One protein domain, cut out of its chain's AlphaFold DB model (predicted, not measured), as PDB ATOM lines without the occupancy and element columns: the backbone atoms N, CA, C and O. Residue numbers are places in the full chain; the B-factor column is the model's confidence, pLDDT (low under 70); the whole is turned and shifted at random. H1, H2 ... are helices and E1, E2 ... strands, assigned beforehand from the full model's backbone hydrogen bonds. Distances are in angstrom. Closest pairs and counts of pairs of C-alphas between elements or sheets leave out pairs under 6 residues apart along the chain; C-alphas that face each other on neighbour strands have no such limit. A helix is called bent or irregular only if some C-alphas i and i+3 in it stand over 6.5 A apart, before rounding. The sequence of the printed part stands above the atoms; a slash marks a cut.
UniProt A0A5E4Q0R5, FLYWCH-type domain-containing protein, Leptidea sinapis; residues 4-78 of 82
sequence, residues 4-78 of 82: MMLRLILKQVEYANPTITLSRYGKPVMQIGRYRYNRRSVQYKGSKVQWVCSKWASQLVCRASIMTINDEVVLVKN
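AT A GLANCE: This is residues 4 to 78 of the 82 residues of the protein "FLYWCH-type domain-containing protein" of Leptidea sinapis (UniProt A0A5E4Q0R5). One antiparallel sheet of six strands is curled like part of a barrel and folded back on itself, so that E1 and E2 face E4, E5 and E6, with the long strand E3 as the hinge between the two leaves. A small helix, H1, sticks out from this body as a free arm at the first printed end. The printed part has 75 residues with one named helix and six named strands, in the order H1 E1 E2 E3 E4 E5 E6, and the class is mostly strand. The strands lie in the sheet in the same order as along the chain, E1 E2 E3 E4 E5 E6. The whole is only just compact, close to loose, with a radius of gyration of the C-alphas of 13.1 A, and spans 43 by 31 by 18 A.

HOW THE PARTS SIT: H1, residues 4 to 10, is not on the sheet, with 0 pairs of C-alphas within 10 A. Every O i to N i+4 pair of H1 is within hydrogen-bond range. E1, residues 19 to 22, is an edge strand and forms a hairpin with E2, residues 28 to 32; N 21 and O 29 are 2.8 A apart. E2 forms a hairpin with E3, residues 35 to 43, at 132 degrees between directions, with N 37 and O 30 at 2.8 A. E3 and E4, residues 48 to 53, form a hairpin at 147 degrees, with N 40 and O 50 at 2.8 A. Across the folded sheet, one sheet bent into two leaves that face each other, the closest C-alphas of E2 and E4 are those of Met 30 and Trp 51, 7.1 A apart. E4 and E5, residues 65 to 69, form a hairpin, with N 51 and O 66 at 2.8 A. E5 forms a hairpin with E6, residues 72 to 77, the other edge strand; N 67 and O 75 are 2.9 A apart. E1 to E6 make a meander, each strand the antiparallel neighbour of the one before. E1 and E6 are apart.

IN THESE COORDINATES: H1 begins at C-alpha 4, (-28.345, 49.727, -34.191), and measures 10.2 A. E1 measures 10.1 A and E2 13.5 A. E3, the longest strand by residues, runs 23.3 A from C-alpha 35 at (-20.594, 45.889, -3.760). E4 measures 16.9 A, E5 13.7 A, and E6 14.9 A, ending at C-alpha 77, (-21.907, 39.792, -13.737).

THE WHOLE: The C-alphas of Met 4 and Tyr 25, the two farthest apart, are 44.8 A apart. Without residues 4 to 11, which stand free, the body spans 31 by 29 by 19 A. The sheet is strongly twisted. The link from E4 to E5, 11 residues, is long. The printed part has no cut. Its mean pLDDT is 86.3, and residues 4 to 16 are under 70.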
ATOM      1  N   MET A   4     -27.716  50.726 -35.064       51.75
ATOM      2  CA  MET A   4     -28.345  49.727 -34.191       51.75
ATOM      3  C   MET A   4     -27.324  48.796 -33.524       51.75
ATOM      4  O   MET A   4     -27.544  48.379 -32.385       51.75
ATOM      5  N   MET A   5     -26.179  48.526 -34.164       55.38
ATOM      6  CA  MET A   5     -25.132  47.681 -33.573       55.38
ATOM      7  C   MET A   5     -24.443  48.372 -32.387       55.38
ATOM      8  O   MET A   5     -24.160  47.740 -31.368       55.38
ATOM      9  N   LEU A   6     -24.254  49.693 -32.478       52.06
ATOM     10  CA  LEU A   6     -23.661  50.495 -31.406       52.06
ATOM     11  C   LEU A   6     -24.573  50.537 -30.164       52.06
ATOM     12  O   LEU A   6     -24.097  50.435 -29.037       52.06
ATOM     13  N   ARG A   7     -25.899  50.596 -30.353       49.34
ATOM     14  CA  ARG A   7     -26.879  50.592 -29.250       49.34
ATOM     15  C   ARG A   7     -27.001  49.248 -28.524       49.34
ATOM     16  O   ARG A   7     -27.376  49.243 -27.354       49.34
ATOM     17  N   LEU A   8     -26.692  48.123 -29.173       48.62
ATOM     18  CA  LEU A   8     -26.756  46.804 -28.530       48.62
ATOM     19  C   LEU A   8     -25.507  46.511 -27.684       48.62
ATOM     20  O   LEU A   8     -25.630  45.958 -26.593       48.62
ATOM     21  N   ILE A   9     -24.329  46.951 -28.140       52.78
ATOM     22  CA  ILE A   9     -23.066  46.821 -27.394       52.78
ATOM     23  C   ILE A   9     -23.063  47.751 -26.165       52.78
ATOM     24  O   ILE A   9     -22.671  47.335 -25.077       52.78
ATOM     25  N   LEU A  10     -23.587  48.978 -26.288       47.59
ATOM     26  CA  LEU A  10     -23.621  49.941 -25.176       47.59
ATOM     27  C   LEU A  10     -24.630  49.583 -24.067       47.59
ATOM     28  O   LEU A  10     -24.390  49.905 -22.905       47.59
ATOM     29  N   LYS A  11     -25.707  48.839 -24.367       45.34
ATOM     30  CA  LYS A  11     -26.677  48.398 -23.342       45.34
ATOM     31  C   LYS A  11     -26.120  47.389 -22.331       45.34
ATOM     32  O   LYS A  11     -26.724  47.215 -21.278       45.34
ATOM     33  N   GLN A  12     -25.003  46.720 -22.623       45.56
ATOM     34  CA  GLN A  12     -24.323  45.854 -21.650       45.56
ATOM     35  C   GLN A  12     -23.301  46.612 -20.787       45.56
ATOM     36  O   GLN A  12     -22.848  46.078 -19.774       45.56
ATOM     37  N   VAL A  13     -22.944  47.841 -21.180       51.56
ATOM     38  CA  VAL A  13     -21.886  48.646 -20.549       51.56
ATOM     39  C   VAL A  13     -22.453  49.789 -19.696       51.56
ATOM     40  O   VAL A  13     -21.799  50.220 -18.746       51.56
ATOM     41  N   GLU A  14     -23.684  50.246 -19.933       58.91
ATOM     42  CA  GLU A  14     -24.315  51.237 -19.055       58.91
ATOM     43  C   GLU A  14     -24.778  50.625 -17.714       58.91
ATOM     44  O   GLU A  14     -25.416  49.577 -17.675       58.91
ATOM     45  N   TYR A  15     -24.469  51.345 -16.625       58.91
ATOM     46  CA  TYR A  15     -24.883  51.202 -15.210       58.91
ATOM     47  C   TYR A  15     -23.944  50.547 -14.193       58.91
ATOM     48  O   TYR A  15     -24.201  50.669 -12.994       58.91
ATOM     49  N   ALA A  16     -22.830  49.929 -14.579       66.62
ATOM     50  CA  ALA A  16     -21.938  49.356 -13.568       66.62
ATOM     51  C   ALA A  16     -21.104  50.408 -12.805       66.62
ATOM     52  O   ALA A  16     -20.737  50.143 -11.667       66.62
ATOM     53  N   ASN A  17     -20.793  51.575 -13.390       85.44
ATOM     54  CA  ASN A  17     -19.868  52.588 -12.835       85.44
ATOM     55  C   ASN A  17     -18.742  51.994 -11.952       85.44
ATOM     56  O   ASN A  17     -18.624  52.341 -10.770       85.44
ATOM     57  N   PRO A  18     -17.959  51.035 -12.485       89.88
ATOM     58  CA  PRO A  18     -16.941  50.352 -11.710       89.88
ATOM     59  C   PRO A  18     -15.804  51.321 -11.388       89.88
ATOM     60  O   PRO A  18     -15.275  51.998 -12.264       89.88
ATOM     61  N   THR A  19     -15.403  51.365 -10.124       93.94
ATOM     62  CA  THR A  19     -14.295  52.200  -9.642       93.94
ATOM     63  C   THR A  19     -13.235  51.336  -8.976       93.94
ATOM     64  O   THR A  19     -13.552  50.369  -8.279       93.94
ATOM     65  N   ILE A  20     -11.959  51.664  -9.186       93.75
ATOM     66  CA  ILE A  20     -10.856  51.030  -8.459       93.75
ATOM     67  C   ILE A  20     -10.616  51.822  -7.174       93.75
ATOM     68  O   ILE A  20     -10.412  53.030  -7.187       93.75
ATOM     69  N   THR A  21     -10.636  51.111  -6.054       94.81
ATOM     70  CA  THR A  21     -10.352  51.617  -4.709       94.81
ATOM     71  C   THR A  21      -9.243  50.785  -4.076       94.81
ATOM     72  O   THR A  21      -8.805  49.772  -4.630       94.81
ATOM     73  N   LEU A  22      -8.793  51.180  -2.887       95.69
ATOM     74  CA  LEU A  22      -7.828  50.414  -2.105       95.69
ATOM     75  C   LEU A  22      -8.506  49.758  -0.895       95.69
ATOM     76  O   LEU A  22      -9.416  50.304  -0.268       95.69
ATOM     77  N   SER A  23      -8.076  48.545  -0.559       93.19
ATOM     78  CA  SER A  23      -8.371  47.932   0.735       93.19
ATOM     79  C   SER A  23      -7.569  48.616   1.846       93.19
ATOM     80  O   SER A  23      -6.598  49.321   1.574       93.19
ATOM     81  N   ARG A  24      -7.895  48.325   3.113       93.50
ATOM     82  CA  ARG A  24      -7.109  48.797   4.272       93.50
ATOM     83  C   ARG A  24      -5.625  48.394   4.234       93.50
ATOM     84  O   ARG A  24      -4.825  48.952   4.965       93.50
ATOM     85  N   TYR A  25      -5.279  47.413   3.399       94.75
ATOM     86  CA  TYR A  25      -3.919  46.907   3.202       94.75
ATOM     87  C   TYR A  25      -3.293  47.384   1.880       94.75
ATOM     88  O   TYR A  25      -2.352  46.765   1.387       94.75
ATOM     89  N   GLY A  26      -3.867  48.407   1.236       94.81
ATOM     90  CA  GLY A  26      -3.359  48.956  -0.024       94.81
ATOM     91  C   GLY A  26      -3.538  48.038  -1.238       94.81
ATOM     92  O   GLY A  26      -2.897  48.239  -2.266       94.81
ATOM     93  N   LYS A  27      -4.387  47.003  -1.159       93.69
ATOM     94  CA  LYS A  27      -4.665  46.132  -2.313       93.69
ATOM     95  C   LYS A  27      -5.803  46.727  -3.156       93.69
ATOM     96  O   LYS A  27      -6.832  47.052  -2.571       93.69
ATOM     97  N   PRO A  28      -5.668  46.803  -4.490       95.00
ATOM     98  CA  PRO A  28      -6.755  47.148  -5.400       95.00
ATOM     99  C   PRO A  28      -8.026  46.329  -5.165       95.00
ATOM    100  O   PRO A  28      -7.974  45.100  -5.051       95.00
ATOM    101  N   VAL A  29      -9.158  47.024  -5.140       96.50
ATOM    102  CA  VAL A  29     -10.513  46.485  -5.019       96.50
ATOM    103  C   VAL A  29     -11.394  47.198  -6.031       96.50
ATOM    104  O   VAL A  29     -11.388  48.424  -6.099       96.50
ATOM    105  N   MET A  30     -12.181  46.444  -6.785       96.19
ATOM    106  CA  MET A  30     -13.153  47.012  -7.710       96.19
ATOM    107  C   MET A  30     -14.497  47.201  -7.003       96.19
ATOM    108  O   MET A  30     -14.926  46.328  -6.246       96.19
ATOM    109  N   GLN A  31     -15.150  48.339  -7.209       95.44
ATOM    110  CA  GLN A  31     -16.391  48.709  -6.538       95.44
ATOM    111  C   GLN A  31     -17.465  49.094  -7.554       95.44
ATOM    112  O   GLN A  31     -17.223  49.927  -8.420       95.44
ATOM    113  N   ILE A  32     -18.651  48.500  -7.408       94.00
ATOM    114  CA  ILE A  32     -19.874  48.854  -8.139       94.00
ATOM    115  C   ILE A  32     -20.954  49.132  -7.092       94.00
ATOM    116  O   ILE A  32     -21.395  48.218  -6.386       94.00
ATOM    117  N   GLY A  33     -21.361  50.396  -6.952       91.50
ATOM    118  CA  GLY A  33     -22.274  50.820  -5.888       91.50
ATOM    119  C   GLY A  33     -21.767  50.393  -4.504       91.50
ATOM    120  O   GLY A  33     -20.642  50.706  -4.122       91.50
ATOM    121  N   ARG A  34     -22.585  49.632  -3.763       92.25
ATOM    122  CA  ARG A  34     -22.236  49.093  -2.432       92.25
ATOM    123  C   ARG A  34     -21.402  47.807  -2.457       92.25
ATOM    124  O   ARG A  34     -20.984  47.324  -1.406       92.25
ATOM    125  N   TYR A  35     -21.208  47.205  -3.629       94.62
ATOM    126  CA  TYR A  35     -20.594  45.889  -3.760       94.62
ATOM    127  C   TYR A  35     -19.103  46.001  -4.070       94.62
ATOM    128  O   TYR A  35     -18.680  46.757  -4.943       94.62
ATOM    129  N   ARG A  36     -18.306  45.204  -3.353       95.81
ATOM    130  CA  ARG A  36     -16.847  45.144  -3.499       95.81
ATOM    131  C   ARG A  36     -16.418  43.823  -4.116       95.81
ATOM    132  O   ARG A  36     -16.875  42.759  -3.688       95.81
ATOM    133  N   TYR A  37     -15.482  43.911  -5.049       97.31
ATOM    134  CA  TYR A  37     -14.913  42.800  -5.785       97.31
ATOM    135  C   TYR A  37     -13.401  42.739  -5.565       97.31
ATOM    136  O   TYR A  37     -12.667  43.682  -5.861       97.31
ATOM    137  N   ASN A  38     -12.928  41.606  -5.060       96.69
ATOM    138  CA  ASN A  38     -11.513  41.346  -4.823       96.69
ATOM    139  C   ASN A  38     -10.896  40.645  -6.036       96.69
ATOM    140  O   ASN A  38     -11.567  39.863  -6.713       96.69
ATOM    141  N   ARG A  39      -9.600  40.864  -6.280       95.62
ATOM    142  CA  ARG A  39      -8.861  40.110  -7.302       95.62
ATOM    143  C   ARG A  39      -8.819  38.630  -6.932       95.62
ATOM    144  O   ARG A  39      -8.362  38.277  -5.849       95.62
ATOM    145  N   ARG A  40      -9.288  37.778  -7.843       95.75
ATOM    146  CA  ARG A  40      -9.233  36.314  -7.728       95.75
ATOM    147  C   ARG A  40      -8.088  35.728  -8.534       95.75
ATOM    148  O   ARG A  40      -7.404  34.838  -8.048       95.75
ATOM    149  N   SER A  41      -7.911  36.192  -9.767       94.81
ATOM    150  CA  SER A  41      -6.845  35.722 -10.645       94.81
ATOM    151  C   SER A  41      -6.330  36.854 -11.525       94.81
ATOM    152  O   SER A  41      -7.071  37.774 -11.876       94.81
ATOM    153  N   VAL A  42      -5.039  36.781 -11.837       95.38
ATOM    154  CA  VAL A  42      -4.320  37.700 -12.716       95.38
ATOM    155  C   VAL A  42      -3.595  36.837 -13.742       95.38
ATOM    156  O   VAL A  42      -2.861  35.926 -13.369       95.38
ATOM    157  N   GLN A  43      -3.846  37.076 -15.023       93.12
ATOM    158  CA  GLN A  43      -3.315  36.300 -16.145       93.12
ATOM    159  C   GLN A  43      -2.611  37.231 -17.137       93.12
ATOM    160  O   GLN A  43      -2.704  38.454 -17.022       93.12
ATOM    161  N   TYR A  44      -1.896  36.652 -18.107       91.62
ATOM    162  CA  TYR A  44      -1.261  37.386 -19.212       91.62
ATOM    163  C   TYR A  44      -0.417  38.585 -18.741       91.62
ATOM    164  O   TYR A  44      -0.549  39.699 -19.238       91.62
ATOM    165  N   LYS A  45       0.450  38.356 -17.743       91.00
ATOM    166  CA  LYS A  45       1.331  39.383 -17.150       91.00
ATOM    167  C   LYS A  45       0.593  40.584 -16.538       91.00
ATOM    168  O   LYS A  45       1.166  41.661 -16.437       91.00
ATOM    169  N   GLY A  46      -0.655  40.408 -16.107       87.69
ATOM    170  CA  GLY A  46      -1.423  41.484 -15.479       87.69
ATOM    171  C   GLY A  46      -2.546  42.034 -16.339       87.69
ATOM    172  O   GLY A  46      -3.464  42.625 -15.782       87.69
ATOM    173  N   SER A  47      -2.519  41.799 -17.655       92.00
ATOM    174  CA  SER A  47      -3.503  42.402 -18.551       92.00
ATOM    175  C   SER A  47      -4.908  41.875 -18.308       92.00
ATOM    176  O   SER A  47      -5.848  42.647 -18.398       92.00
ATOM    177  N   LYS A  48      -5.077  40.598 -17.949       95.62
ATOM    178  CA  LYS A  48      -6.396  40.019 -17.672       95.62
ATOM    179  C   LYS A  48      -6.578  39.776 -16.184       95.62
ATOM    180  O   LYS A  48      -5.858  38.969 -15.594       95.62
ATOM    181  N   VAL A  49      -7.584  40.409 -15.589       97.12
ATOM    182  CA  VAL A  49      -7.875  40.274 -14.158       97.12
ATOM    183  C   VAL A  49      -9.316  39.836 -13.953       97.12
ATOM    184  O   VAL A  49     -10.252  40.411 -14.505       97.12
ATOM    185  N   GLN A  50      -9.498  38.808 -13.127       97.25
ATOM    186  CA  GLN A  50     -10.809  38.398 -12.644       97.25
ATOM    187  C   GLN A  50     -11.040  38.970 -11.247       97.25
ATOM    188  O   GLN A  50     -10.299  38.670 -10.306       97.25
ATOM    189  N   TRP A  51     -12.119  39.724 -11.103       97.50
ATOM    190  CA  TRP A  51     -12.594  40.288  -9.850       97.50
ATOM    191  C   TRP A  51     -13.850  39.535  -9.418       97.50
ATOM    192  O   TRP A  51     -14.749  39.302 -10.223       97.50
ATOM    193  N   VAL A  52     -13.938  39.131  -8.156       97.38
ATOM    194  CA  VAL A  52     -15.096  38.396  -7.624       97.38
ATOM    195  C   VAL A  52     -15.638  39.079  -6.390       97.38
ATOM    196  O   VAL A  52     -14.866  39.664  -5.631       97.38
ATOM    197  N   CYS A  53     -16.949  38.987  -6.175       97.00
ATOM    198  CA  CYS A  53     -17.581  39.543  -4.985       97.00
ATOM    199  C   CYS A  53     -16.846  39.113  -3.706       97.00
ATOM    200  O   CYS A  53     -16.403  37.971  -3.569       97.00
ATOM    201  N   SER A  54     -16.745  40.018  -2.735       95.25
ATOM    202  CA  SER A  54     -16.146  39.743  -1.425       95.25
ATOM    203  C   SER A  54     -16.792  38.558  -0.687       95.25
ATOM    204  O   SER A  54     -16.138  37.915   0.130       95.25
ATOM    205  N   LYS A  55     -18.047  38.220  -1.014       94.94
ATOM    206  CA  LYS A  55     -18.798  37.071  -0.485       94.94
ATOM    207  C   LYS A  55     -18.650  35.786  -1.314       94.94
ATOM    208  O   LYS A  55     -19.336  34.804  -1.033       94.94
ATOM    209  N   TRP A  56     -17.751  35.746  -2.303       94.19
ATOM    210  CA  TRP A  56     -17.566  34.590  -3.194       94.19
ATOM    211  C   TRP A  56     -17.242  33.282  -2.459       94.19
ATOM    212  O   TRP A  56     -17.707  32.221  -2.862       94.19
ATOM    213  N   ALA A  57     -16.452  33.354  -1.385       91.62
ATOM    214  CA  ALA A  57     -16.074  32.203  -0.556       91.62
ATOM    215  C   ALA A  57     -16.883  32.101   0.754       91.62
ATOM    216  O   ALA A  57     -16.475  31.405   1.677       91.62
ATOM    217  N   SER A  58     -17.997  32.832   0.865       90.44
ATOM    218  CA  SER A  58     -18.884  32.767   2.036       90.44
ATOM    219  C   SER A  58     -19.914  31.638   1.902       90.44
ATOM    220  O   SER A  58     -20.080  31.085   0.819       90.44
ATOM    221  N   GLN A  59     -20.641  31.331   2.982       86.81
ATOM    222  CA  GLN A  59     -21.648  30.258   3.012       86.81
ATOM    223  C   GLN A  59     -22.770  30.427   1.971       86.81
ATOM    224  O   GLN A  59     -23.216  29.441   1.398       86.81
ATOM    225  N   LEU A  60     -23.185  31.665   1.674       82.38
ATOM    226  CA  LEU A  60     -24.203  31.971   0.656       82.38
ATOM    227  C   LEU A  60     -23.659  31.918  -0.788       82.38
ATOM    228  O   LEU A  60     -24.432  32.038  -1.730       82.38
ATOM    229  N   VAL A  61     -22.341  31.741  -0.973       86.69
ATOM    230  CA  VAL A  61     -21.625  31.613  -2.260       86.69
ATOM    231  C   VAL A  61     -22.128  32.585  -3.341       86.69
ATOM    232  O   VAL A  61     -22.893  32.230  -4.237       86.69
ATOM    233  N   CYS A  62     -21.644  33.827  -3.306       95.06
ATOM    234  CA  CYS A  62     -21.959  34.813  -4.341       95.06
ATOM    235  C   CYS A  62     -21.147  34.569  -5.621       95.06
ATOM    236  O   CYS A  62     -19.929  34.397  -5.569       95.06
ATOM    237  N   ARG A  63     -21.799  34.599  -6.790       94.75
ATOM    238  CA  ARG A  63     -21.148  34.405  -8.104       94.75
ATOM    239  C   ARG A  63     -21.073  35.672  -8.953       94.75
ATOM    240  O   ARG A  63     -20.819  35.574 -10.153       94.75
ATOM    241  N   ALA A  64     -21.276  36.839  -8.345       95.62
ATOM    242  CA  ALA A  64     -21.010  38.108  -9.003       95.62
ATOM    243  C   ALA A  64     -19.503  38.262  -9.274       95.62
ATOM    244  O   ALA A  64     -18.661  38.000  -8.406       95.62
ATOM    245  N   SER A  65     -19.164  38.688 -10.488       96.31
ATOM    246  CA  SER A  65     -17.785  38.801 -10.962       96.31
ATOM    247  C   SER A  65     -17.635  39.859 -12.047       96.31
ATOM    248  O   SER A  65     -18.575  40.114 -12.792       96.31
ATOM    249  N   ILE A  66     -16.435  40.410 -12.179       95.88
ATOM    250  CA  ILE A  66     -16.051  41.341 -13.239       95.88
ATOM    251  C   ILE A  66     -14.770  40.813 -13.881       95.88
ATOM    252  O   ILE A  66     -13.911  40.255 -13.195       95.88
ATOM    253  N   MET A  67     -14.637  40.970 -15.191       95.62
ATOM    254  CA  MET A  67     -13.385  40.721 -15.896       95.62
ATOM    255  C   MET A  67     -12.891  42.016 -16.514       95.62
ATOM    256  O   MET A  67     -13.663  42.718 -17.169       95.62
ATOM    257  N   THR A  68     -11.606  42.293 -16.321       94.31
ATOM    258  CA  THR A  68     -10.912  43.359 -17.036       94.31
ATOM    259  C   THR A  68      -9.840  42.800 -17.958       94.31
ATOM    260  O   THR A  68      -9.240  41.763 -17.653       94.31
ATOM    261  N   ILE A  69      -9.616  43.487 -19.077       93.56
ATOM    262  CA  ILE A  69      -8.494  43.287 -19.997       93.56
ATOM    263  C   ILE A  69      -7.853  44.656 -20.243       93.56
ATOM    264  O   ILE A  69      -8.552  45.571 -20.653       93.56
ATOM    265  N   ASN A  70      -6.550  44.800 -19.993       92.19
ATOM    266  CA  ASN A  70      -5.816  46.071 -20.089       92.19
ATOM    267  C   ASN A  70      -6.521  47.212 -19.337       92.19
ATOM    268  O   ASN A  70      -6.717  48.293 -19.875       92.19
ATOM    269  N   ASP A  71      -6.958  46.924 -18.108       88.62
ATOM    270  CA  ASP A  71      -7.723  47.830 -17.237       88.62
ATOM    271  C   ASP A  71      -9.116  48.251 -17.750       88.62
ATOM    272  O   ASP A  71      -9.869  48.892 -17.019       88.62
ATOM    273  N   GLU A  72      -9.536  47.785 -18.928       90.62
ATOM    274  CA  GLU A  72     -10.891  47.969 -19.445       90.62
ATOM    275  C   GLU A  72     -11.823  46.855 -18.970       90.62
ATOM    276  O   GLU A  72     -11.466  45.676 -18.939       90.62
ATOM    277  N   VAL A  73     -13.053  47.215 -18.606       90.94
ATOM    278  CA  VAL A  73     -14.076  46.250 -18.193       90.94
ATOM    279  C   VAL A  73     -14.698  45.604 -19.423       90.94
ATOM    280  O   VAL A  73     -15.369  46.267 -20.205       90.94
ATOM    281  N   VAL A  74     -14.517  44.289 -19.556       91.69
ATOM    282  CA  VAL A  74     -15.013  43.510 -20.705       91.69
ATOM    283  C   VAL A  74     -16.198  42.609 -20.359       91.69
ATOM    284  O   VAL A  74     -16.900  42.135 -21.246       91.69
ATOM    285  N   LEU A  75     -16.425  42.335 -19.069       90.56
ATOM    286  CA  LEU A  75     -17.549  41.524 -18.602       90.56
ATOM    287  C   LEU A  75     -17.965  41.944 -17.195       90.56
ATOM    288  O   LEU A  75     -17.129  41.980 -16.292       90.56
ATOM    289  N   VAL A  76     -19.267  42.137 -16.985       92.06
ATOM    290  CA  VAL A  76     -19.855  42.388 -15.665       92.06
ATOM    291  C   VAL A  76     -20.987  41.398 -15.398       92.06
ATOM    292  O   VAL A  76     -22.004  41.389 -16.080       92.06
ATOM    293  N   LYS A  77     -20.838  40.592 -14.345       92.56
ATOM    294  CA  LYS A  77     -21.907  39.792 -13.737       92.56
ATOM    295  C   LYS A  77     -22.228  40.387 -12.367       92.56
ATOM    296  O   LYS A  77     -21.561  40.068 -11.383       92.56
ATOM    297  N   ASN A  78     -23.232  41.263 -12.307       91.50
ATOM    298  CA  ASN A  78     -23.595  42.037 -11.107       91.50
ATOM    299  C   ASN A  78     -24.855  41.521 -10.380       91.50
ATOM    300  O   ASN A  78     -25.535  42.268  -9.684       91.50
TER     301      ASN A  78